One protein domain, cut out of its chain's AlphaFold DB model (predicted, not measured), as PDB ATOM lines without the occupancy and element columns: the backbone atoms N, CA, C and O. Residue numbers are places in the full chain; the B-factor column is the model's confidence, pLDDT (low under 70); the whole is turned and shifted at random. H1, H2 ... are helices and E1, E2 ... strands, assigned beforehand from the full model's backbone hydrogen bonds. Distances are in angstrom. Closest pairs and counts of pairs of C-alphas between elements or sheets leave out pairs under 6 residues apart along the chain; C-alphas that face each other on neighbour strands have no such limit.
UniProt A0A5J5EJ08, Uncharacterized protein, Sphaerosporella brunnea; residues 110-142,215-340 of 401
ATOM      1  N   GLN A 110      -9.786 -15.324 -34.459       61.38
ATOM      2  CA  GLN A 110      -8.738 -14.672 -35.244       61.38
ATOM      3  C   GLN A 110      -8.770 -13.142 -35.083       61.38
ATOM      4  O   GLN A 110      -7.736 -12.533 -34.819       61.38
ATOM      5  N   GLU A 111      -9.949 -12.520 -35.169       67.12
ATOM      6  CA  GLU A 111     -10.111 -11.079 -34.913       67.12
ATOM      7  C   GLU A 111      -9.780 -10.725 -33.465       67.12
ATOM      8  O   GLU A 111      -9.186  -9.684 -33.196       67.12
ATOM      9  N   PHE A 112     -10.123 -11.607 -32.524       66.19
ATOM     10  CA  PHE A 112      -9.738 -11.494 -31.127       66.19
ATOM     11  C   PHE A 112      -8.210 -11.418 -31.037       66.19
ATOM     12  O   PHE A 112      -7.695 -10.392 -30.604       66.19
ATOM     13  N   ALA A 113      -7.468 -12.394 -31.567       62.78
ATOM     14  CA  ALA A 113      -6.000 -12.365 -31.577       62.78
ATOM     15  C   ALA A 113      -5.406 -11.092 -32.234       62.78
ATOM     16  O   ALA A 113      -4.409 -10.549 -31.760       62.78
ATOM     17  N   GLU A 114      -6.034 -10.555 -33.287       61.38
ATOM     18  CA  GLU A 114      -5.617  -9.301 -33.941       61.38
ATOM     19  C   GLU A 114      -5.937  -8.031 -33.125       61.38
ATOM     20  O   GLU A 114      -5.241  -7.006 -33.211       61.38
ATOM     21  N   HIS A 115      -7.010  -8.060 -32.337       60.81
ATOM     22  CA  HIS A 115      -7.431  -6.964 -31.468       60.81
ATOM     23  C   HIS A 115      -6.695  -6.962 -30.130       60.81
ATOM     24  O   HIS A 115      -6.468  -5.878 -29.563       60.81
ATOM     25  N   PHE A 116      -6.251  -8.133 -29.673       58.94
ATOM     26  CA  PHE A 116      -5.380  -8.245 -28.520       58.94
ATOM     27  C   PHE A 116      -3.995  -7.684 -28.834       58.94
ATOM     28  O   PHE A 116      -3.461  -7.800 -29.939       58.94
ATOM     29  N   PRO A 117      -3.424  -6.907 -27.907       53.28
ATOM     30  CA  PRO A 117      -2.384  -5.985 -28.274       53.28
ATOM     31  C   PRO A 117      -1.082  -6.761 -28.389       53.28
ATOM     32  O   PRO A 117      -0.495  -7.155 -27.387       53.28
ATOM     33  N   ARG A 118      -0.532  -6.782 -29.599       51.94
ATOM     34  CA  ARG A 118       0.902  -6.579 -29.767       51.94
ATOM     35  C   ARG A 118       1.289  -5.274 -29.027       51.94
ATOM     36  O   ARG A 118       1.166  -4.156 -29.528       51.94
ATOM     37  N   HIS A 119       1.670  -5.440 -27.760       54.22
ATOM     38  CA  HIS A 119       2.570  -4.615 -26.943       54.22
ATOM     39  C   HIS A 119       2.077  -3.312 -26.273       54.22
ATOM     40  O   HIS A 119       2.820  -2.803 -25.439       54.22
ATOM     41  N   ARG A 120       0.921  -2.687 -26.587       58.03
ATOM     42  CA  ARG A 120       0.661  -1.298 -26.081       58.03
ATOM     43  C   ARG A 120      -0.784  -0.815 -25.861       58.03
ATOM     44  O   ARG A 120      -0.976   0.405 -25.770       58.03
ATOM     45  N   LYS A 121      -1.818  -1.661 -25.827       68.25
ATOM     46  CA  LYS A 121      -3.205  -1.159 -25.670       68.25
ATOM     47  C   LYS A 121      -3.767  -1.459 -24.282       68.25
ATOM     48  O   LYS A 121      -3.721  -2.589 -23.819       68.25
ATOM     49  N   ARG A 122      -4.319  -0.410 -23.672       83.62
ATOM     50  CA  ARG A 122      -5.119  -0.441 -22.446       83.62
ATOM     51  C   ARG A 122      -6.480  -1.073 -22.742       83.62
ATOM     52  O   ARG A 122      -7.132  -0.656 -23.709       83.62
ATOM     53  N   LEU A 123      -6.888  -2.029 -21.916       88.50
ATOM     54  CA  LEU A 123      -8.248  -2.568 -21.892       88.50
ATOM     55  C   LEU A 123      -9.042  -1.833 -20.815       88.50
ATOM     56  O   LEU A 123      -8.531  -1.634 -19.720       88.50
ATOM     57  N   ILE A 124     -10.260  -1.417 -21.134       89.88
ATOM     58  CA  ILE A 124     -11.207  -0.795 -20.209       89.88
ATOM     59  C   ILE A 124     -12.217  -1.866 -19.814       89.88
ATOM     60  O   ILE A 124     -12.779  -2.524 -20.687       89.88
ATOM     61  N   ILE A 125     -12.449  -2.018 -18.518       92.31
ATOM     62  CA  ILE A 125     -13.424  -2.928 -17.930       92.31
ATOM     63  C   ILE A 125     -14.408  -2.061 -17.152       92.31
ATOM     64  O   ILE A 125     -14.016  -1.363 -16.218       92.31
ATOM     65  N   LYS A 126     -15.678  -2.081 -17.546       90.50
ATOM     66  CA  LYS A 126     -16.758  -1.350 -16.873       90.50
ATOM     67  C   LYS A 126     -18.081  -2.076 -17.071       90.50
ATOM     68  O   LYS A 126     -18.156  -2.999 -17.878       90.50
ATOM     69  N   HIS A 127     -19.123  -1.662 -16.367       90.69
ATOM     70  CA  HIS A 127     -20.459  -2.172 -16.649       90.69
ATOM     71  C   HIS A 127     -20.954  -1.744 -18.033       90.69
ATOM     72  O   HIS A 127     -20.602  -0.662 -18.517       90.69
ATOM     73  N   ASP A 128     -21.718  -2.625 -18.680       88.00
ATOM     74  CA  ASP A 128     -22.405  -2.291 -19.923       88.00
ATOM     75  C   ASP A 128     -23.615  -1.412 -19.601       88.00
ATOM     76  O   ASP A 128     -24.537  -1.837 -18.915       88.00
ATOM     77  N   ASP A 129     -23.568  -0.165 -20.059       83.06
ATOM     78  CA  ASP A 129     -24.617   0.840 -19.890       83.06
ATOM     79  C   ASP A 129     -25.673   0.776 -21.005       83.06
ATOM     80  O   ASP A 129     -26.679   1.478 -20.936       83.06
ATOM     81  N   SER A 130     -25.458  -0.064 -22.025       80.50
ATOM     82  CA  SER A 130     -26.420  -0.284 -23.111       80.50
ATOM     83  C   SER A 130     -27.489  -1.325 -22.782       80.50
ATOM     84  O   SER A 130     -28.503  -1.408 -23.476       80.50
ATOM     85  N   THR A 131     -27.283  -2.133 -21.739       78.38
ATOM     86  CA  THR A 131     -28.191  -3.225 -21.390       78.38
ATOM     87  C   THR A 131     -29.206  -2.796 -20.331       78.38
ATOM     88  O   THR A 131     -28.885  -2.127 -19.354       78.38
ATOM     89  N   LEU A 132     -30.463  -3.215 -20.516       76.88
ATOM     90  CA  LEU A 132     -31.585  -2.929 -19.606       76.88
ATOM     91  C   LEU A 132     -31.517  -3.701 -18.273       76.88
ATOM     92  O   LEU A 132     -32.386  -3.547 -17.420       76.88
ATOM     93  N   ASP A 133     -30.501  -4.537 -18.079       76.94
ATOM     94  CA  ASP A 133     -30.333  -5.426 -16.924       76.94
ATOM     95  C   ASP A 133     -29.848  -4.711 -15.650       76.94
ATOM     96  O   ASP A 133     -29.520  -5.368 -14.663       76.94
ATOM     97  N   GLY A 134     -29.795  -3.376 -15.657       72.81
ATOM     98  CA  GLY A 134     -29.400  -2.580 -14.498       72.81
ATOM     99  C   GLY A 134     -27.907  -2.678 -14.189       72.81
ATOM    100  O   GLY A 134     -27.537  -2.835 -13.029       72.81
ATOM    101  N   ASN A 135     -27.049  -2.594 -15.214       79.25
ATOM    102  CA  ASN A 135     -25.592  -2.674 -15.076       79.25
ATOM    103  C   ASN A 135     -25.125  -3.984 -14.418       79.25
ATOM    104  O   ASN A 135     -24.241  -3.979 -13.557       79.25
ATOM    105  N   MET A 136     -25.702  -5.119 -14.809       83.00
ATOM    106  CA  MET A 136     -25.261  -6.430 -14.317       83.00
ATOM    107  C   MET A 136     -24.239  -7.079 -15.254       83.00
ATOM    108  O   MET A 136     -23.374  -7.831 -14.799       83.00
ATOM    109  N   ASN A 137     -24.235  -6.697 -16.528       87.88
ATOM    110  CA  ASN A 137     -23.218  -7.100 -17.488       87.88
ATOM    111  C   ASN A 137     -21.921  -6.297 -17.341       87.88
ATOM    112  O   ASN A 137     -21.929  -5.086 -17.105       87.88
ATOM    113  N   VAL A 138     -20.783  -6.981 -17.501       89.88
ATOM    114  CA  VAL A 138     -19.450  -6.366 -17.568       89.88
ATOM    115  C   VAL A 138     -18.990  -6.361 -19.019       89.88
ATOM    116  O   VAL A 138     -18.955  -7.398 -19.678       89.88
ATOM    117  N   ARG A 139     -18.583  -5.190 -19.501       88.12
ATOM    118  CA  ARG A 139     -18.040  -4.974 -20.835       88.12
ATOM    119  C   ARG A 139     -16.538  -4.741 -20.770       88.12
ATOM    120  O   ARG A 139     -16.047  -3.929 -19.985       88.12
ATOM    121  N   VAL A 140     -15.820  -5.406 -21.670       88.75
ATOM    122  CA  VAL A 140     -14.387  -5.200 -21.895       88.75
ATOM    123  C   VAL A 140     -14.197  -4.535 -23.253       88.75
ATOM    124  O   VAL A 140     -14.723  -5.000 -24.261       88.75
ATOM    125  N   ALA A 141     -13.478  -3.416 -23.290       83.12
ATOM    126  CA  ALA A 141     -13.280  -2.626 -24.499       83.12
ATOM    127  C   ALA A 141     -11.819  -2.205 -24.675       83.12
ATOM    128  O   ALA A 141     -11.124  -1.868 -23.721       83.12
ATOM    129  N   HIS A 142     -11.352  -2.140 -25.921       77.50
ATOM    130  CA  HIS A 142     -10.048  -1.557 -26.232       77.50
ATOM    131  C   HIS A 142     -10.162  -0.040 -26.388       77.50
ATOM    132  O   HIS A 142     -11.096   0.468 -27.014       77.50
ATOM    133  N   LEU A 215     -10.716 -23.242 -16.171       94.75
ATOM    134  CA  LEU A 215     -10.869 -22.450 -17.386       94.75
ATOM    135  C   LEU A 215     -10.325 -23.248 -18.568       94.75
ATOM    136  O   LEU A 215      -9.191 -23.726 -18.519       94.75
ATOM    137  N   GLU A 216     -11.123 -23.351 -19.622       93.69
ATOM    138  CA  GLU A 216     -10.759 -24.003 -20.879       93.69
ATOM    139  C   GLU A 216     -10.603 -22.947 -21.971       93.69
ATOM    140  O   GLU A 216     -11.443 -22.055 -22.117       93.69
ATOM    141  N   PHE A 217      -9.512 -23.037 -22.726       87.88
ATOM    142  CA  PHE A 217      -9.180 -22.101 -23.795       87.88
ATOM    143  C   PHE A 217      -9.255 -22.780 -25.159       87.88
ATOM    144  O   PHE A 217      -9.054 -23.987 -25.293       87.88
ATOM    145  N   SER A 218      -9.479 -21.983 -26.204       82.94
ATOM    146  CA  SER A 218      -9.628 -22.458 -27.587       82.94
ATOM    147  C   SER A 218      -8.407 -23.218 -28.123       82.94
ATOM    148  O   SER A 218      -8.521 -23.972 -29.084       82.94
ATOM    149  N   ASN A 219      -7.233 -23.036 -27.514       81.06
ATOM    150  CA  ASN A 219      -6.010 -23.781 -27.819       81.06
ATOM    151  C   ASN A 219      -5.872 -25.086 -27.005       81.06
ATOM    152  O   ASN A 219      -4.764 -25.612 -26.894       81.06
ATOM    153  N   TYR A 220      -6.965 -25.591 -26.425       83.94
ATOM    154  CA  TYR A 220      -7.011 -26.752 -25.527       83.94
ATOM    155  C   TYR A 220      -6.194 -26.588 -24.235       83.94
ATOM    156  O   TYR A 220      -5.949 -27.568 -23.522       83.94
ATOM    157  N   ALA A 221      -5.761 -25.370 -23.895       87.31
ATOM    158  CA  ALA A 221      -5.152 -25.128 -22.600       87.31
ATOM    159  C   ALA A 221      -6.216 -25.216 -21.503       87.31
ATOM    160  O   ALA A 221      -7.306 -24.656 -21.619       87.31
ATOM    161  N   HIS A 222      -5.858 -25.902 -20.423       92.81
ATOM    162  CA  HIS A 222      -6.655 -25.982 -19.209       92.81
ATOM    163  C   HIS A 222      -5.909 -25.221 -18.119       92.81
ATOM    164  O   HIS A 222      -4.730 -25.481 -17.872       92.81
ATOM    165  N   VAL A 223      -6.580 -24.262 -17.487       95.00
ATOM    166  CA  VAL A 223      -6.004 -23.450 -16.415       95.00
ATOM    167  C   VAL A 223      -6.882 -23.562 -15.184       95.00
ATOM    168  O   VAL A 223      -8.046 -23.169 -15.188       95.00
ATOM    169  N   GLU A 224      -6.303 -24.055 -14.095       96.69
ATOM    170  CA  GLU A 224      -6.951 -24.044 -12.790       96.69
ATOM    171  C   GLU A 224      -6.585 -22.767 -12.034       96.69
ATOM    172  O   GLU A 224      -5.454 -22.583 -11.581       96.69
ATOM    173  N   LEU A 225      -7.559 -21.876 -11.869       97.00
ATOM    174  CA  LEU A 225      -7.404 -20.660 -11.087       97.00
ATOM    175  C   LEU A 225      -7.890 -20.895  -9.657       97.00
ATOM    176  O   LEU A 225      -9.087 -21.001  -9.391       97.00
ATOM    177  N   THR A 226      -6.955 -20.941  -8.712       96.12
ATOM    178  CA  THR A 226      -7.243 -21.199  -7.299       96.12
ATOM    179  C   THR A 226      -7.182 -19.917  -6.474       96.12
ATOM    180  O   THR A 226      -6.161 -19.237  -6.388       96.12
ATOM    181  N   ARG A 227      -8.276 -19.571  -5.797       93.88
ATOM    182  CA  ARG A 227      -8.294 -18.465  -4.839       93.88
ATOM    183  C   ARG A 227      -7.679 -18.898  -3.512       93.88
ATOM    184  O   ARG A 227      -8.132 -19.853  -2.877       93.88
ATOM    185  N   ARG A 228      -6.711 -18.126  -3.026       91.12
ATOM    186  CA  ARG A 228      -5.993 -18.357  -1.767       91.12
ATOM    187  C   ARG A 228      -5.909 -17.083  -0.919       91.12
ATOM    188  O   ARG A 228      -6.096 -15.965  -1.394       91.12
ATOM    189  N   GLY A 229      -5.594 -17.268   0.362       84.19
ATOM    190  CA  GLY A 229      -5.354 -16.178   1.310       84.19
ATOM    191  C   GLY A 229      -6.610 -15.600   1.972       84.19
ATOM    192  O   GLY A 229      -7.746 -15.877   1.586       84.19
ATOM    193  N   ALA A 230      -6.395 -14.801   3.018       73.81
ATOM    194  CA  ALA A 230      -7.446 -14.182   3.824       73.81
ATOM    195  C   ALA A 230      -7.195 -12.676   3.999       73.81
ATOM    196  O   ALA A 230      -6.052 -12.221   3.994       73.81
ATOM    197  N   LYS A 231      -8.276 -11.910   4.208       75.06
ATOM    198  CA  LYS A 231      -8.243 -10.446   4.406       75.06
ATOM    199  C   LYS A 231      -7.434  -9.739   3.306       75.06
ATOM    200  O   LYS A 231      -7.789  -9.868   2.141       75.06
ATOM    201  N   SER A 232      -6.382  -8.993   3.641       68.94
ATOM    202  CA  SER A 232      -5.554  -8.246   2.688       68.94
ATOM    203  C   SER A 232      -4.691  -9.143   1.794       68.94
ATOM    204  O   SER A 232      -4.428  -8.771   0.662       68.94
ATOM    205  N   GLY A 233      -4.329 -10.350   2.238       78.81
ATOM    206  CA  GLY A 233      -3.479 -11.283   1.486       78.81
ATOM    207  C   GLY A 233      -4.223 -12.164   0.480       78.81
ATOM    208  O   GLY A 233      -3.776 -13.281   0.226       78.81
ATOM    209  N   LYS A 234      -5.383 -11.728  -0.033       88.75
ATOM    210  CA  LYS A 234      -6.106 -12.488  -1.062       88.75
ATOM    211  C   LYS A 234      -5.307 -12.494  -2.365       88.75
ATOM    212  O   LYS A 234      -4.871 -11.443  -2.836       88.75
ATOM    213  N   LYS A 235      -5.181 -13.678  -2.951       94.81
ATOM    214  CA  LYS A 235      -4.535 -13.900  -4.241       94.81
ATOM    215  C   LYS A 235      -5.255 -14.990  -5.028       94.81
ATOM    216  O   LYS A 235      -5.933 -15.830  -4.435       94.81
ATOM    217  N   TYR A 236      -5.084 -14.975  -6.339       96.88
ATOM    218  CA  TYR A 236      -5.547 -16.029  -7.235       96.88
ATOM    219  C   TYR A 236      -4.329 -16.606  -7.936       96.88
ATOM    220  O   TYR A 236      -3.573 -15.862  -8.552       96.88
ATOM    221  N   GLU A 237      -4.113 -17.902  -7.777       97.12
ATOM    222  CA  GLU A 237      -2.922 -18.600  -8.245       97.12
ATOM    223  C   GLU A 237      -3.300 -19.579  -9.340       97.12
ATOM    224  O   GLU A 237      -4.289 -20.300  -9.205       97.12
ATOM    225  N   PHE A 238      -2.501 -19.610 -10.396       96.56
ATOM    226  CA  PHE A 238      -2.643 -20.558 -11.489       96.56
ATOM    227  C   PHE A 238      -1.270 -20.926 -12.039       96.56
ATOM    228  O   PHE A 238      -0.276 -20.232 -11.798       96.56
ATOM    229  N   GLU A 239      -1.221 -22.015 -12.789       94.31
ATOM    230  CA  GLU A 239      -0.048 -22.415 -13.551       94.31
ATOM    231  C   GLU A 239      -0.356 -22.330 -15.041       94.31
ATOM    232  O   GLU A 239      -1.447 -22.685 -15.483       94.31
ATOM    233  N   TYR A 240       0.605 -21.840 -15.817       90.94
ATOM    234  CA  TYR A 240       0.526 -21.837 -17.268       90.94
ATOM    235  C   TYR A 240       1.904 -22.136 -17.851       90.94
ATOM    236  O   TYR A 240       2.881 -21.458 -17.525       90.94
ATOM    237  N   TRP A 241       1.987 -23.170 -18.695       87.69
ATOM    238  CA  TRP A 241       3.226 -23.599 -19.362       87.69
ATOM    239  C   TRP A 241       4.402 -23.820 -18.389       87.69
ATOM    240  O   TRP A 241       5.522 -23.364 -18.626       87.69
ATOM    241  N   GLY A 242       4.147 -24.494 -17.260       87.75
ATOM    242  CA  GLY A 242       5.168 -24.817 -16.254       87.75
ATOM    243  C   GLY A 242       5.608 -23.638 -15.381       87.75
ATOM    244  O   GLY A 242       6.595 -23.742 -14.652       87.75
ATOM    245  N   LYS A 243       4.916 -22.495 -15.454       89.75
ATOM    246  CA  LYS A 243       5.187 -21.318 -14.622       89.75
ATOM    247  C   LYS A 243       3.994 -20.989 -13.752       89.75
ATOM    248  O   LYS A 243       2.861 -20.928 -14.223       89.75
ATOM    249  N   SER A 244       4.269 -20.705 -12.486       94.00
ATOM    250  CA  SER A 244       3.242 -20.311 -11.531       94.00
ATOM    251  C   SER A 244       3.078 -18.795 -11.493       94.00
ATOM    252  O   SER A 244       4.046 -18.045 -11.340       94.00
ATOM    253  N   TYR A 245       1.830 -18.356 -11.543       95.38
ATOM    254  CA  TYR A 245       1.434 -16.959 -11.524       95.38
ATOM    255  C   TYR A 245       0.492 -16.678 -10.357       95.38
ATOM    256  O   TYR A 245      -0.262 -17.548  -9.923       95.38
ATOM    257  N   SER A 246       0.526 -15.444  -9.854       96.62
ATOM    258  CA  SER A 246      -0.411 -14.970  -8.836       96.62
ATOM    259  C   SER A 246      -0.974 -13.602  -9.193       96.62
ATOM    260  O   SER A 246      -0.227 -12.626  -9.219       96.62
ATOM    261  N   TRP A 247      -2.292 -13.497  -9.337       97.31
ATOM    262  CA  TRP A 247      -2.996 -12.223  -9.216       97.31
ATOM    263  C   TRP A 247      -3.059 -11.832  -7.741       97.31
ATOM    264  O   TRP A 247      -3.714 -12.494  -6.935       97.31
ATOM    265  N   ARG A 248      -2.355 -10.765  -7.366       95.31
ATOM    266  CA  ARG A 248      -2.289 -10.244  -5.996       95.31
ATOM    267  C   ARG A 248      -3.111  -8.975  -5.887       95.31
ATOM    268  O   ARG A 248      -2.940  -8.066  -6.694       95.31
ATOM    269  N   ARG A 249      -3.966  -8.903  -4.868       92.88
ATOM    270  CA  ARG A 249      -4.727  -7.693  -4.566       92.88
ATOM    271  C   ARG A 249      -3.935  -6.766  -3.653       92.88
ATOM    272  O   ARG A 249      -3.488  -7.184  -2.586       92.88
ATOM    273  N   THR A 250      -3.883  -5.496  -4.022       91.69
ATOM    274  CA  THR A 250      -3.388  -4.406  -3.186       91.69
ATOM    275  C   THR A 250      -4.545  -3.456  -2.908       91.69
ATOM    276  O   THR A 250      -5.297  -3.110  -3.812       91.69
ATOM    277  N   ILE A 251      -4.714  -3.054  -1.650       88.69
ATOM    278  CA  ILE A 251      -5.711  -2.059  -1.247       88.69
ATOM    279  C   ILE A 251      -4.928  -0.844  -0.761       88.69
ATOM    280  O   ILE A 251      -4.118  -0.968   0.161       88.69
ATOM    281  N   LYS A 252      -5.122   0.299  -1.414       85.00
ATOM    282  CA  LYS A 252      -4.563   1.594  -1.021       85.00
ATOM    283  C   LYS A 252      -5.696   2.480  -0.508       85.00
ATOM    284  O   LYS A 252      -6.817   2.385  -0.985       85.00
ATOM    285  N   GLY A 253      -5.399   3.337   0.463       73.31
ATOM    286  CA  GLY A 253      -6.409   4.179   1.110       73.31
ATOM    287  C   GLY A 253      -7.050   3.526   2.337       73.31
ATOM    288  O   GLY A 253      -6.646   2.447   2.775       73.31
ATOM    289  N   ALA A 254      -8.002   4.235   2.941       58.91
ATOM    290  CA  ALA A 254      -8.681   3.812   4.161       58.91
ATOM    291  C   ALA A 254     -10.153   4.246   4.141       58.91
ATOM    292  O   ALA A 254     -10.458   5.414   3.895       58.91
ATOM    293  N   GLY A 255     -11.064   3.324   4.460       66.44
ATOM    294  CA  GLY A 255     -12.483   3.631   4.647       66.44
ATOM    295  C   GLY A 255     -13.278   3.637   3.341       66.44
ATOM    296  O   GLY A 255     -13.388   2.607   2.688       66.44
ATOM    297  N   MET A 256     -13.892   4.773   2.993       58.06
ATOM    298  CA  MET A 256     -14.733   4.895   1.789       58.06
ATOM    299  C   MET A 256     -13.936   5.086   0.489       58.06
ATOM    300  O   MET A 256     -14.454   4.776  -0.573       58.06
ATOM    301  N   ASN A 257     -12.673   5.521   0.575       64.12
ATOM    302  CA  ASN A 257     -11.783   5.720  -0.576       64.12
ATOM    303  C   ASN A 257     -10.714   4.616  -0.619       64.12
ATOM    304  O   ASN A 257      -9.519   4.883  -0.480       64.12
ATOM    305  N   GLU A 258     -11.156   3.359  -0.681       77.12
ATOM    306  CA  GLU A 258     -10.264   2.214  -0.876       77.12
ATOM    307  C   GLU A 258     -10.063   1.953  -2.372       77.12
ATOM    308  O   GLU A 258     -10.926   1.379  -3.039       77.12
ATOM    309  N   ASP A 259      -8.884   2.303  -2.873       84.88
ATOM    310  CA  ASP A 259      -8.456   1.971  -4.224       84.88
ATOM    311  C   ASP A 259      -7.911   0.548  -4.241       84.88
ATOM    312  O   ASP A 259      -6.884   0.227  -3.629       84.88
ATOM    313  N   VAL A 260      -8.608  -0.330  -4.956       89.62
ATOM    314  CA  VAL A 260      -8.221  -1.733  -5.082       89.62
ATOM    315  C   VAL A 260      -7.565  -1.963  -6.433       89.62
ATOM    316  O   VAL A 260      -8.212  -1.841  -7.467       89.62
ATOM    317  N   SER A 261      -6.287  -2.334  -6.412       93.88
ATOM    318  CA  SER A 261      -5.528  -2.724  -7.598       93.88
ATOM    319  C   SER A 261      -5.166  -4.205  -7.566       93.88
ATOM    320  O   SER A 261      -5.075  -4.830  -6.503       93.88
ATOM    321  N   TYR A 262      -4.935  -4.777  -8.744       95.38
ATOM    322  CA  TYR A 262      -4.539  -6.173  -8.901       95.38
ATOM    323  C   TYR A 262      -3.286  -6.257  -9.765       95.38
ATOM    324  O   TYR A 262      -3.206  -5.614 -10.806       95.38
ATOM    325  N   HIS A 263      -2.311  -7.058  -9.344       95.50
ATOM    326  CA  HIS A 263      -1.054  -7.245 -10.068       95.50
ATOM    327  C   HIS A 263      -0.837  -8.733 -10.323       95.50
ATOM    328  O   HIS A 263      -0.826  -9.526  -9.379       95.50
ATOM    329  N   LEU A 264      -0.656  -9.105 -11.585       95.62
ATOM    330  CA  LEU A 264      -0.236 -10.438 -11.982       95.62
ATOM    331  C   LEU A 264       1.274 -10.537 -11.831       95.62
ATOM    332  O   LEU A 264       2.018  -9.809 -12.485       95.62
ATOM    333  N   VAL A 265       1.725 -11.447 -10.979       94.12
ATOM    334  CA  VAL A 265       3.142 -11.649 -10.684       94.12
ATOM    335  C   VAL A 265       3.544 -13.059 -11.085       94.12
ATOM    336  O   VAL A 265       2.878 -14.019 -10.702       94.12
ATOM    337  N   ASN A 266       4.651 -13.190 -11.811       93.50
ATOM    338  CA  ASN A 266       5.321 -14.475 -11.980       93.50
ATOM    339  C   ASN A 266       5.988 -14.857 -10.652       93.50
ATOM    340  O   ASN A 266       6.834 -14.123 -10.142       93.50
ATOM    341  N   ASN A 267       5.615 -15.995 -10.072       92.50
ATOM    342  CA  ASN A 267       6.081 -16.384  -8.741       92.50
ATOM    343  C   ASN A 267       7.572 -16.748  -8.700       92.50
ATOM    344  O   ASN A 267       8.182 -16.614  -7.643       92.50
ATOM    345  N   ALA A 268       8.154 -17.185  -9.821       90.19
ATOM    346  CA  ALA A 268       9.563 -17.556  -9.904       90.19
ATOM    347  C   ALA A 268      10.475 -16.331 -10.074       90.19
ATOM    348  O   ALA A 268      11.494 -16.224  -9.398       90.19
ATOM    349  N   SER A 269      10.107 -15.396 -10.957       89.25
ATOM    350  CA  SER A 269      10.925 -14.205 -11.236       89.25
ATOM    351  C   SER A 269      10.562 -12.988 -10.382       89.25
ATOM    352  O   SER A 269      11.344 -12.046 -10.290       89.25
ATOM    353  N   GLY A 270       9.368 -12.967  -9.786       89.62
ATOM    354  CA  GLY A 270       8.816 -11.794  -9.106       89.62
ATOM    355  C   GLY A 270       8.401 -10.660 -10.051       89.62
ATOM    356  O   GLY A 270       7.992  -9.600  -9.578       89.62
ATOM    357  N   ALA A 271       8.493 -10.856 -11.370       89.62
ATOM    358  CA  ALA A 271       8.156  -9.837 -12.356       89.62
ATOM    359  C   ALA A 271       6.640  -9.598 -12.428       89.62
ATOM    360  O   ALA A 271       5.851 -10.546 -12.388       89.62
ATOM    361  N   VAL A 272       6.239  -8.330 -12.576       91.25
ATOM    362  CA  VAL A 272       4.838  -7.946 -12.794       91.25
ATOM    363  C   VAL A 272       4.505  -8.041 -14.282       91.25
ATOM    364  O   VAL A 272       5.023  -7.284 -15.101       91.25
ATOM    365  N   VAL A 273       3.621  -8.973 -14.613       90.62
ATOM    366  CA  VAL A 273       3.236  -9.364 -15.976       90.62
ATOM    367  C   VAL A 273       2.049  -8.546 -16.474       90.62
ATOM    368  O   VAL A 273       1.971  -8.219 -17.654       90.62
ATOM    369  N   ALA A 274       1.126  -8.200 -15.581       91.69
ATOM    370  CA  ALA A 274      -0.058  -7.415 -15.896       91.69
ATOM    371  C   ALA A 274      -0.580  -6.702 -14.647       91.69
ATOM    372  O   ALA A 274      -0.312  -7.121 -13.520       91.69
ATOM    373  N   GLU A 275      -1.344  -5.638 -14.852       93.88
ATOM    374  CA  GLU A 275      -1.936  -4.837 -13.785       93.88
ATOM    375  C   GLU A 275      -3.377  -4.470 -14.133       93.88
ATOM    376  O   GLU A 275      -3.684  -4.171 -15.284       93.88
ATOM    377  N   ILE A 276      -4.254  -4.471 -13.132       95.00
ATOM    378  CA  ILE A 276      -5.611  -3.930 -13.202       95.00
ATOM    379  C   ILE A 276      -5.683  -2.800 -12.182       95.00
ATOM    380  O   ILE A 276      -5.499  -3.022 -10.981       95.00
ATOM    381  N   LEU A 277      -5.922  -1.591 -12.672       93.62
ATOM    382  CA  LEU A 277      -5.937  -0.366 -11.885       93.62
ATOM    383  C   LEU A 277      -7.328   0.268 -11.961       93.62
ATOM    384  O   LEU A 277      -7.907   0.266 -13.046       93.62
ATOM    385  N   PRO A 278      -7.868   0.812 -10.858       91.12
ATOM    386  CA  PRO A 278      -9.122   1.554 -10.910       91.12
ATOM    387  C   PRO A 278      -8.973   2.772 -11.828       91.12
ATOM    388  O   PRO A 278      -7.906   3.391 -11.890       91.12
ATOM    389  N   ASP A 279     -10.039   3.102 -12.552       87.94
ATOM    390  CA  ASP A 279     -10.074   4.333 -13.332       87.94
ATOM    391  C   ASP A 279     -10.273   5.527 -12.386       87.94
ATOM    392  O   ASP A 279     -11.031   5.463 -11.419       87.94
ATOM    393  N   MET A 280      -9.576   6.630 -12.663       76.62
ATOM    394  CA  MET A 280      -9.719   7.872 -11.900       76.62
ATOM    395  C   MET A 280     -11.058   8.519 -12.268       76.62
ATOM    396  O   MET A 280     -11.149   9.212 -13.283       76.62
ATOM    397  N   LEU A 281     -12.094   8.252 -11.477       71.44
ATOM    398  CA  LEU A 281     -13.406   8.883 -11.602       71.44
ATOM    399  C   LEU A 281     -13.569  10.005 -10.574       71.44
ATOM    400  O   LEU A 281     -13.063   9.923  -9.453       71.44
ATOM    401  N   ASP A 282     -14.309  11.044 -10.958       75.44
ATOM    402  CA  ASP A 282     -14.717  12.100 -10.038       75.44
ATOM    403  C   ASP A 282     -15.701  11.546  -8.990       75.44
ATOM    404  O   ASP A 282     -16.478  10.625  -9.243       75.44
ATOM    405  N   ALA A 283     -15.714  12.124  -7.786       73.62
ATOM    406  CA  ALA A 283     -16.549  11.621  -6.688       73.62
ATOM    407  C   ALA A 283     -18.057  11.601  -7.022       73.62
ATOM    408  O   ALA A 283     -18.798  10.742  -6.548       73.62
ATOM    409  N   THR A 284     -18.515  12.535  -7.857       77.06
ATOM    410  CA  THR A 284     -19.905  12.608  -8.326       77.06
ATOM    411  C   THR A 284     -20.253  11.469  -9.277       77.06
ATOM    412  O   THR A 284     -21.337  10.900  -9.169       77.06
ATOM    413  N   THR A 285     -19.346  11.103 -10.184       78.88
ATOM    414  CA  THR A 285     -19.582  10.013 -11.136       78.88
ATOM    415  C   THR A 285     -19.563   8.665 -10.427       78.88
ATOM    416  O   THR A 285     -20.422   7.834 -10.704       78.88
ATOM    417  N   LEU A 286     -18.682   8.482  -9.439       74.75
ATOM    418  CA  LEU A 286     -18.644   7.276  -8.613       74.75
ATOM    419  C   LEU A 286     -19.964   7.049  -7.854       74.75
ATOM    420  O   LEU A 286     -20.480   5.934  -7.835       74.75
ATOM    421  N   ALA A 287     -20.549   8.110  -7.284       76.56
ATOM    422  CA  ALA A 287     -21.845   8.029  -6.606       76.56
ATOM    423  C   ALA A 287     -22.985   7.658  -7.571       76.56
ATOM    424  O   ALA A 287     -23.867   6.871  -7.223       76.56
ATOM    425  N   MET A 288     -22.959   8.186  -8.801       79.69
ATOM    426  CA  MET A 288     -23.919   7.801  -9.840       79.69
ATOM    427  C   MET A 288     -23.752   6.335 -10.251       79.69
ATOM    428  O   MET A 288     -24.742   5.635 -10.432       79.69
ATOM    429  N   GLU A 289     -22.520   5.848 -10.393       78.06
ATOM    430  CA  GLU A 289     -22.258   4.443 -10.716       78.06
ATOM    431  C   GLU A 289     -22.665   3.490  -9.588       78.06
ATOM    432  O   GLU A 289     -23.208   2.416  -9.858       78.06
ATOM    433  N   GLU A 290     -22.477   3.888  -8.328       77.31
ATOM    434  CA  GLU A 290     -22.950   3.126  -7.173       77.31
ATOM    435  C   GLU A 290     -24.483   3.063  -7.132       77.31
ATOM    436  O   GLU A 290     -25.044   1.986  -6.907       77.31
ATOM    437  N   ALA A 291     -25.162   4.177  -7.433       80.38
ATOM    438  CA  ALA A 291     -26.620   4.233  -7.536       80.38
ATOM    439  C   ALA A 291     -27.170   3.307  -8.634       80.38
ATOM    440  O   ALA A 291     -28.255   2.752  -8.481       80.38
ATOM    441  N   LYS A 292     -26.398   3.075  -9.705       81.06
ATOM    442  CA  LYS A 292     -26.739   2.108 -10.761       81.06
ATOM    443  C   LYS A 292     -26.576   0.647 -10.334       81.06
ATOM    444  O   LYS A 292     -26.922  -0.242 -11.097       81.06
ATOM    445  N   GLY A 293     -26.042   0.366  -9.143       79.56
ATOM    446  CA  GLY A 293     -25.972  -0.996  -8.613       79.56
ATOM    447  C   GLY A 293     -24.813  -1.848  -9.143       79.56
ATOM    448  O   GLY A 293     -24.701  -3.009  -8.739       79.56
ATOM    449  N   GLY A 294     -23.889  -1.276  -9.923       83.31
ATOM    450  CA  GLY A 294     -22.724  -1.983 -10.472       83.31
ATOM    451  C   GLY A 294     -21.837  -2.600  -9.386       83.31
ATOM    452  O   GLY A 294     -21.616  -2.008  -8.326       83.31
ATOM    453  N   PHE A 295     -21.372  -3.833  -9.587       86.44
ATOM    454  CA  PHE A 295     -20.571  -4.563  -8.599       86.44
ATOM    455  C   PHE A 295     -19.066  -4.522  -8.869       86.44
ATOM    456  O   PHE A 295     -18.299  -4.718  -7.928       86.44
ATOM    457  N   VAL A 296     -18.649  -4.240 -10.105       89.38
ATOM    458  CA  VAL A 296     -17.250  -4.016 -10.490       89.38
ATOM    459  C   VAL A 296     -17.035  -2.514 -10.697       89.38
ATOM    460  O   VAL A 296     -17.753  -1.917 -11.500       89.38
ATOM    461  N   PRO A 297     -16.064  -1.886 -10.008       88.06
ATOM    462  CA  PRO A 297     -15.695  -0.504 -10.303       88.06
ATOM    463  C   PRO A 297     -15.039  -0.420 -11.691       88.06
ATOM    464  O   PRO A 297     -14.334  -1.363 -12.071       88.06
ATOM    465  N   PRO A 298     -15.203   0.687 -12.437       90.00
ATOM    466  CA  PRO A 298     -14.475   0.881 -13.684       90.00
ATOM    467  C   PRO A 298     -12.971   0.773 -13.458       90.00
ATOM    468  O   PRO A 298     -12.408   1.370 -12.534       90.00
ATOM    469  N   CYS A 299     -12.311  -0.015 -14.294       92.94
ATOM    470  CA  CYS A 299     -10.883  -0.246 -14.179       92.94
ATOM    471  C   CYS A 299     -10.233  -0.466 -15.541       92.94
ATOM    472  O   CYS A 299     -10.848  -0.936 -16.499       92.94
ATOM    473  N   SER A 300      -8.944  -0.172 -15.594       92.56
ATOM    474  CA  SER A 300      -8.093  -0.371 -16.751       92.56
ATOM    475  C   SER A 300      -7.128  -1.529 -16.514       92.56
ATOM    476  O   SER A 300      -6.422  -1.560 -15.506       92.56
ATOM    477  N   MET A 301      -7.047  -2.452 -17.470       92.50
ATOM    478  CA  MET A 301      -6.063  -3.533 -17.484       92.50
ATOM    479  C   MET A 301      -4.919  -3.222 -18.461       92.50
ATOM    480  O   MET A 301      -5.131  -2.783 -19.599       92.50
ATOM    481  N   PHE A 302      -3.698  -3.489 -18.004       89.38
ATOM    482  CA  PHE A 302      -2.443  -3.330 -18.727       89.38
ATOM    483  C   PHE A 302      -1.681  -4.654 -18.722       89.38
ATOM    484  O   PHE A 302      -1.543  -5.285 -17.678       89.38
ATOM    485  N   ILE A 303      -1.166  -5.062 -19.880       87.06
ATOM    486  CA  ILE A 303      -0.272  -6.218 -20.015       87.06
ATOM    487  C   ILE A 303       1.127  -5.667 -20.288       87.06
ATOM    488  O   ILE A 303       1.315  -4.899 -21.237       87.06
ATOM    489  N   ASN A 304       2.087  -6.008 -19.433       84.44
ATOM    490  CA  ASN A 304       3.443  -5.471 -19.478       84.44
ATOM    491  C   ASN A 304       4.309  -6.292 -20.429       84.44
ATOM    492  O   ASN A 304       4.496  -7.481 -20.214       84.44
ATOM    493  N   ASP A 305       4.920  -5.670 -21.429       71.56
ATOM    494  CA  ASP A 305       5.905  -6.345 -22.279       71.56
ATOM    495  C   ASP A 305       7.241  -6.424 -21.520       71.56
ATOM    496  O   ASP A 305       8.028  -5.474 -21.506       71.56
ATOM    497  N   SER A 306       7.441  -7.505 -20.764       66.88
ATOM    498  CA  SER A 306       8.680  -7.734 -20.024       66.88
ATOM    499  C   SER A 306       9.496  -8.806 -20.734       66.88
ATOM    500  O   SER A 306       9.085  -9.969 -20.735       66.88
ATOM    501  N   PRO A 307      10.692  -8.480 -21.262       64.62
ATOM    502  CA  PRO A 307      11.565  -9.482 -21.872       64.62
ATOM    503  C   PRO A 307      12.058 -10.520 -20.849       64.62
ATOM    504  O   PRO A 307      12.586 -11.560 -21.231       64.62
ATOM    505  N   ALA A 308      11.889 -10.245 -19.550       64.56
ATOM    506  CA  ALA A 308      12.241 -11.152 -18.467       64.56
ATOM    507  C   ALA A 308      11.239 -12.307 -18.281       64.56
ATOM    508  O   ALA A 308      11.554 -13.246 -17.550       64.56
ATOM    509  N   ASP A 309      10.055 -12.270 -18.912       67.69
ATOM    510  CA  ASP A 309       9.108 -13.388 -18.875       67.69
ATOM    511  C   ASP A 309       8.747 -13.884 -20.291       67.69
ATOM    512  O   ASP A 309       8.055 -13.186 -21.031       67.69
ATOM    513  N   PRO A 310       9.142 -15.121 -20.664       58.81
ATOM    514  CA  PRO A 310       8.802 -15.723 -21.953       58.81
ATOM    515  C   PRO A 310       7.303 -15.785 -22.269       58.81
ATOM    516  O   PRO A 310       6.954 -15.870 -23.444       58.81
ATOM    517  N   VAL A 311       6.428 -15.743 -21.254       64.19
ATOM    518  CA  VAL A 311       4.973 -15.695 -21.474       64.19
ATOM    519  C   VAL A 311       4.569 -14.415 -22.203       64.19
ATOM    520  O   VAL A 311       3.674 -14.471 -23.027       64.19
ATOM    521  N   ASN A 312       5.308 -13.315 -22.036       60.78
ATOM    522  CA  ASN A 312       5.076 -12.073 -22.776       60.78
ATOM    523  C   ASN A 312       6.049 -11.892 -23.950       60.78
ATOM    524  O   ASN A 312       6.123 -10.808 -24.525       60.78
ATOM    525  N   SER A 313       6.808 -12.933 -24.323       59.38
ATOM    526  CA  SER A 313       7.643 -12.870 -25.526       59.38
ATOM    527  C   SER A 313       6.767 -12.612 -26.753       59.38
ATOM    528  O   SER A 313       5.637 -13.091 -26.823       59.38
ATOM    529  N   GLN A 314       7.294 -11.888 -27.746       55.44
ATOM    530  CA  GLN A 314       6.561 -11.447 -28.949       55.44
ATOM    531  C   GLN A 314       5.892 -12.575 -29.768       55.44
ATOM    532  O   GLN A 314       5.174 -12.284 -30.725       55.44
ATOM    533  N   ASN A 315       6.115 -13.837 -29.393       50.94
ATOM    534  CA  ASN A 315       5.651 -15.035 -30.079       50.94
ATOM    535  C   ASN A 315       4.581 -15.815 -29.294       50.94
ATOM    536  O   ASN A 315       4.035 -16.769 -29.840       50.94
ATOM    537  N   ALA A 316       4.299 -15.457 -28.037       62.47
ATOM    538  CA  ALA A 316       3.330 -16.154 -27.198       62.47
ATOM    539  C   ALA A 316       2.015 -15.358 -27.148       62.47
ATOM    540  O   ALA A 316       1.930 -14.312 -26.505       62.47
ATOM    541  N   ASP A 317       0.993 -15.840 -27.855       71.69
ATOM    542  CA  ASP A 317      -0.370 -15.315 -27.737       71.69
ATOM    543  C   ASP A 317      -0.999 -15.863 -26.449       71.69
ATOM    544  O   ASP A 317      -1.495 -16.983 -26.403       71.69
ATOM    545  N   VAL A 318      -0.826 -15.118 -25.358       79.94
ATOM    546  CA  VAL A 318      -1.283 -15.481 -23.999       79.94
ATOM    547  C   VAL A 318      -2.240 -14.446 -23.420       79.94
ATOM    548  O   VAL A 318      -2.546 -14.446 -22.222       79.94
ATOM    549  N   ALA A 319      -2.620 -13.467 -24.240       82.75
ATOM    550  CA  ALA A 319      -3.371 -12.320 -23.775       82.75
ATOM    551  C   ALA A 319      -4.765 -12.747 -23.299       82.75
ATOM    552  O   ALA A 319      -5.229 -12.260 -22.272       82.75
ATOM    553  N   ASP A 320      -5.376 -13.711 -23.985       84.75
ATOM    554  CA  ASP A 320      -6.612 -14.381 -23.589       84.75
ATOM    555  C   ASP A 320      -6.527 -14.982 -22.177       84.75
ATOM    556  O   ASP A 320      -7.406 -14.725 -21.351       84.75
ATOM    557  N   VAL A 321      -5.452 -15.701 -21.850       89.38
ATOM    558  CA  VAL A 321      -5.228 -16.315 -20.533       89.38
ATOM    559  C   VAL A 321      -5.073 -15.251 -19.454       89.38
ATOM    560  O   VAL A 321      -5.721 -15.320 -18.405       89.38
ATOM    561  N   ILE A 322      -4.247 -14.233 -19.706       90.75
ATOM    562  CA  ILE A 322      -4.026 -13.128 -18.761       90.75
ATOM    563  C   ILE A 322      -5.339 -12.387 -18.493       90.75
ATOM    564  O   ILE A 322      -5.688 -12.132 -17.339       90.75
ATOM    565  N   VAL A 323      -6.087 -12.066 -19.547       91.12
ATOM    566  CA  VAL A 323      -7.333 -11.305 -19.442       91.12
ATOM    567  C   VAL A 323      -8.415 -12.122 -18.763       91.12
ATOM    568  O   VAL A 323      -9.023 -11.634 -17.816       91.12
ATOM    569  N   THR A 324      -8.612 -13.374 -19.165       93.75
ATOM    570  CA  THR A 324      -9.637 -14.250 -18.586       93.75
ATOM    571  C   THR A 324      -9.378 -14.483 -17.100       93.75
ATOM    572  O   THR A 324     -10.258 -14.246 -16.274       93.75
ATOM    573  N   THR A 325      -8.151 -14.859 -16.723       95.94
ATOM    574  CA  THR A 325      -7.807 -15.071 -15.306       95.94
ATOM    575  C   THR A 325      -7.920 -13.784 -14.484       95.94
ATOM    576  O   THR A 325      -8.392 -13.822 -13.345       95.94
ATOM    577  N   GLY A 326      -7.540 -12.639 -15.060       95.56
ATOM    578  CA  GLY A 326      -7.673 -11.329 -14.428       95.56
ATOM    579  C   GLY A 326      -9.129 -10.915 -14.215       95.56
ATOM    580  O   GLY A 326      -9.477 -10.451 -13.130       95.56
ATOM    581  N   LEU A 327      -9.996 -11.135 -15.207       95.62
ATOM    582  CA  LEU A 327     -11.432 -10.861 -15.113       95.62
ATOM    583  C   LEU A 327     -12.101 -11.738 -14.058       95.62
ATOM    584  O   LEU A 327     -12.842 -11.218 -13.226       95.62
ATOM    585  N   VAL A 328     -11.796 -13.039 -14.027       95.62
ATOM    586  CA  VAL A 328     -12.331 -13.952 -13.005       95.62
ATOM    587  C   VAL A 328     -11.895 -13.511 -11.606       95.62
ATOM    588  O   VAL A 328     -12.729 -13.431 -10.703       95.62
ATOM    589  N   ALA A 329     -10.618 -13.162 -11.419       95.44
ATOM    590  CA  ALA A 329     -10.103 -12.669 -10.142       95.44
ATOM    591  C   ALA A 329     -10.780 -11.357  -9.697       95.44
ATOM    592  O   ALA A 329     -11.156 -11.214  -8.529       95.44
ATOM    593  N   LEU A 330     -10.953 -10.410 -10.624       95.00
ATOM    594  CA  LEU A 330     -11.597  -9.119 -10.381       95.00
ATOM    595  C   LEU A 330     -13.077  -9.280 -10.014       95.00
ATOM    596  O   LEU A 330     -13.525  -8.706  -9.019       95.00
ATOM    597  N   VAL A 331     -13.829 -10.048 -10.804       93.88
ATOM    598  CA  VAL A 331     -15.274 -10.265 -10.635       93.88
ATOM    599  C   VAL A 331     -15.553 -11.026  -9.345       93.88
ATOM    600  O   VAL A 331     -16.349 -10.562  -8.528       93.88
ATOM    601  N   ASP A 332     -14.857 -12.141  -9.102       93.06
ATOM    602  CA  ASP A 332     -15.042 -12.926  -7.880       93.06
ATOM    603  C   ASP A 332     -14.719 -12.096  -6.627       93.06
ATOM    604  O   ASP A 332     -15.488 -12.098  -5.660       93.06
ATOM    605  N   ASP A 333     -13.617 -11.337  -6.625       91.38
ATOM    606  CA  ASP A 333     -13.295 -10.500  -5.472       91.38
ATOM    607  C   ASP A 333     -14.294  -9.350  -5.284       91.38
ATOM    608  O   ASP A 333     -14.667  -9.056  -4.146       91.38
ATOM    609  N   SER A 334     -14.753  -8.730  -6.372       90.75
ATOM    610  CA  SER A 334     -15.747  -7.651  -6.358       90.75
ATOM    611  C   SER A 334     -17.094  -8.120  -5.801       90.75
ATOM    612  O   SER A 334     -17.602  -7.529  -4.845       90.75
ATOM    613  N   ILE A 335     -17.610  -9.259  -6.281       89.94
ATOM    614  CA  ILE A 335     -18.827  -9.897  -5.749       89.94
ATOM    615  C   ILE A 335     -18.662 -10.176  -4.253       89.94
ATOM    616  O   ILE A 335     -19.534  -9.861  -3.442       89.94
ATOM    617  N   LYS A 336     -17.516 -10.721  -3.837       87.81
ATOM    618  CA  LYS A 336     -17.283 -11.018  -2.419       87.81
ATOM    619  C   LYS A 336     -17.164  -9.782  -1.546       87.81
ATOM    620  O   LYS A 336     -17.616  -9.813  -0.402       87.81
ATOM    621  N   ARG A 337     -16.552  -8.710  -2.042       84.56
ATOM    622  CA  ARG A 337     -16.461  -7.445  -1.306       84.56
ATOM    623  C   ARG A 337     -17.829  -6.783  -1.166       84.56
ATOM    624  O   ARG A 337     -18.128  -6.288  -0.081       84.56
ATOM    625  N   LYS A 338     -18.655  -6.824  -2.214       84.38
ATOM    626  CA  LYS A 338     -19.978  -6.193  -2.224       84.38
ATOM    627  C   LYS A 338     -21.020  -6.986  -1.432       84.38
ATOM    628  O   LYS A 338     -21.679  -6.422  -0.565       84.38
ATOM    629  N   TYR A 339     -21.123  -8.296  -1.662       84.25
ATOM    630  CA  TYR A 339     -22.236  -9.111  -1.160       84.25
ATOM    631  C   TYR A 339     -21.888 -10.016   0.034       84.25
ATOM    632  O   TYR A 339     -22.784 -10.417   0.769       84.25
ATOM    633  N   GLN A 340     -20.607 -10.327   0.287       69.88
ATOM    634  CA  GLN A 340     -20.198 -11.186   1.418       69.88
ATOM    635  C   GLN A 340     -19.684 -10.410   2.643       69.88
ATOM    636  O   GLN A 340     -18.973 -10.971   3.487       69.88
TER     637      GLN A 340
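What this domain is: This is residues 110 to 142 and 215 to 340 of the 401 residues of an uncharacterized protein of Sphaerosporella brunnea (UniProt A0A5J5EJ08). One antiparallel sheet of eight strands, curled like part of a barrel, wraps round a single long helix, H3, which fills its hollow face. Two shorter helices, H1 and H2, lie off the sheet and far from the middle. The printed part has 159 residues, in the order H1 E1 E2 E3 E4 E5 E6 E7 H2 E8 H3, and the sheet's order is E2 E1 E8 E7 E6 E5 E4 E3. The class is mixed, helices and strands, in two layers, that is, with H3 on one face of the sheet. The whole is compact, with a radius of gyration of the C-alphas of 16.0 A, and spans 43 by 37 by 25 A.

How they stand to each other: H1, residues 110 to 115, is not on the sheet; its closest C-alpha to E2, residues 138 to 142, is that of His 115, 8.0 A from that of His 142. E1, residues 123 to 127, and E2 form a hairpin, with N 124 and O 141 2.8 A apart. E3, residues 222 to 228, E4, 235 to 240, E5, 243 to 252, E6, 259 to 266, and E7, 272 to 278, form a meander, each strand the antiparallel neighbour of the one before. Across it N 226 and O 237 are 2.8 A apart, N 245 and O 238 2.8 A, N 250 and O 261 2.8 A, and N 264 and O 274 2.8 A. H2, residues 283 to 291, is not on the sheet and touches no helix. E8, residues 299 to 303, is antiparallel to its neighbours E7 and E1, with N 300 and O 277 2.8 A apart and N 125 and O 299 2.8 A. The strongly twisted sheet curls round H3, residues 319 to 339; the closest C-alphas of H3 and E4 are those of Ala 329 and Tyr 236, 6.4 A apart. In H1, H2 and H3 every O i to N i+4 pair is within hydrogen-bond range.

Where its parts are: H1 begins at C-alpha 110, (-8.738, -14.672, -35.244). E5, the longest strand, runs 28.4 A, E6 22.8 A and E3 19.0 A. H2 is 12.5 A long. H3 runs 29.6 A from C-alpha 319, (-3.371, -12.320, -23.775), to C-alpha 339, (-22.236, -9.111, -1.160).

The domain as a whole: The C-alphas farthest apart, those of Gly 242 and Thr 284, are 45.7 A apart. Residues 143 to 214 are not printed, and C-alphas 142 and 215 stand 22.7 A apart across the cut. The long link is E8 to H3, residues 304 to 318. The mean pLDDT of the printed part is 82.8; residues 110 to 121, 232, 254 to 257, 306 to 316 and 340 are under 70.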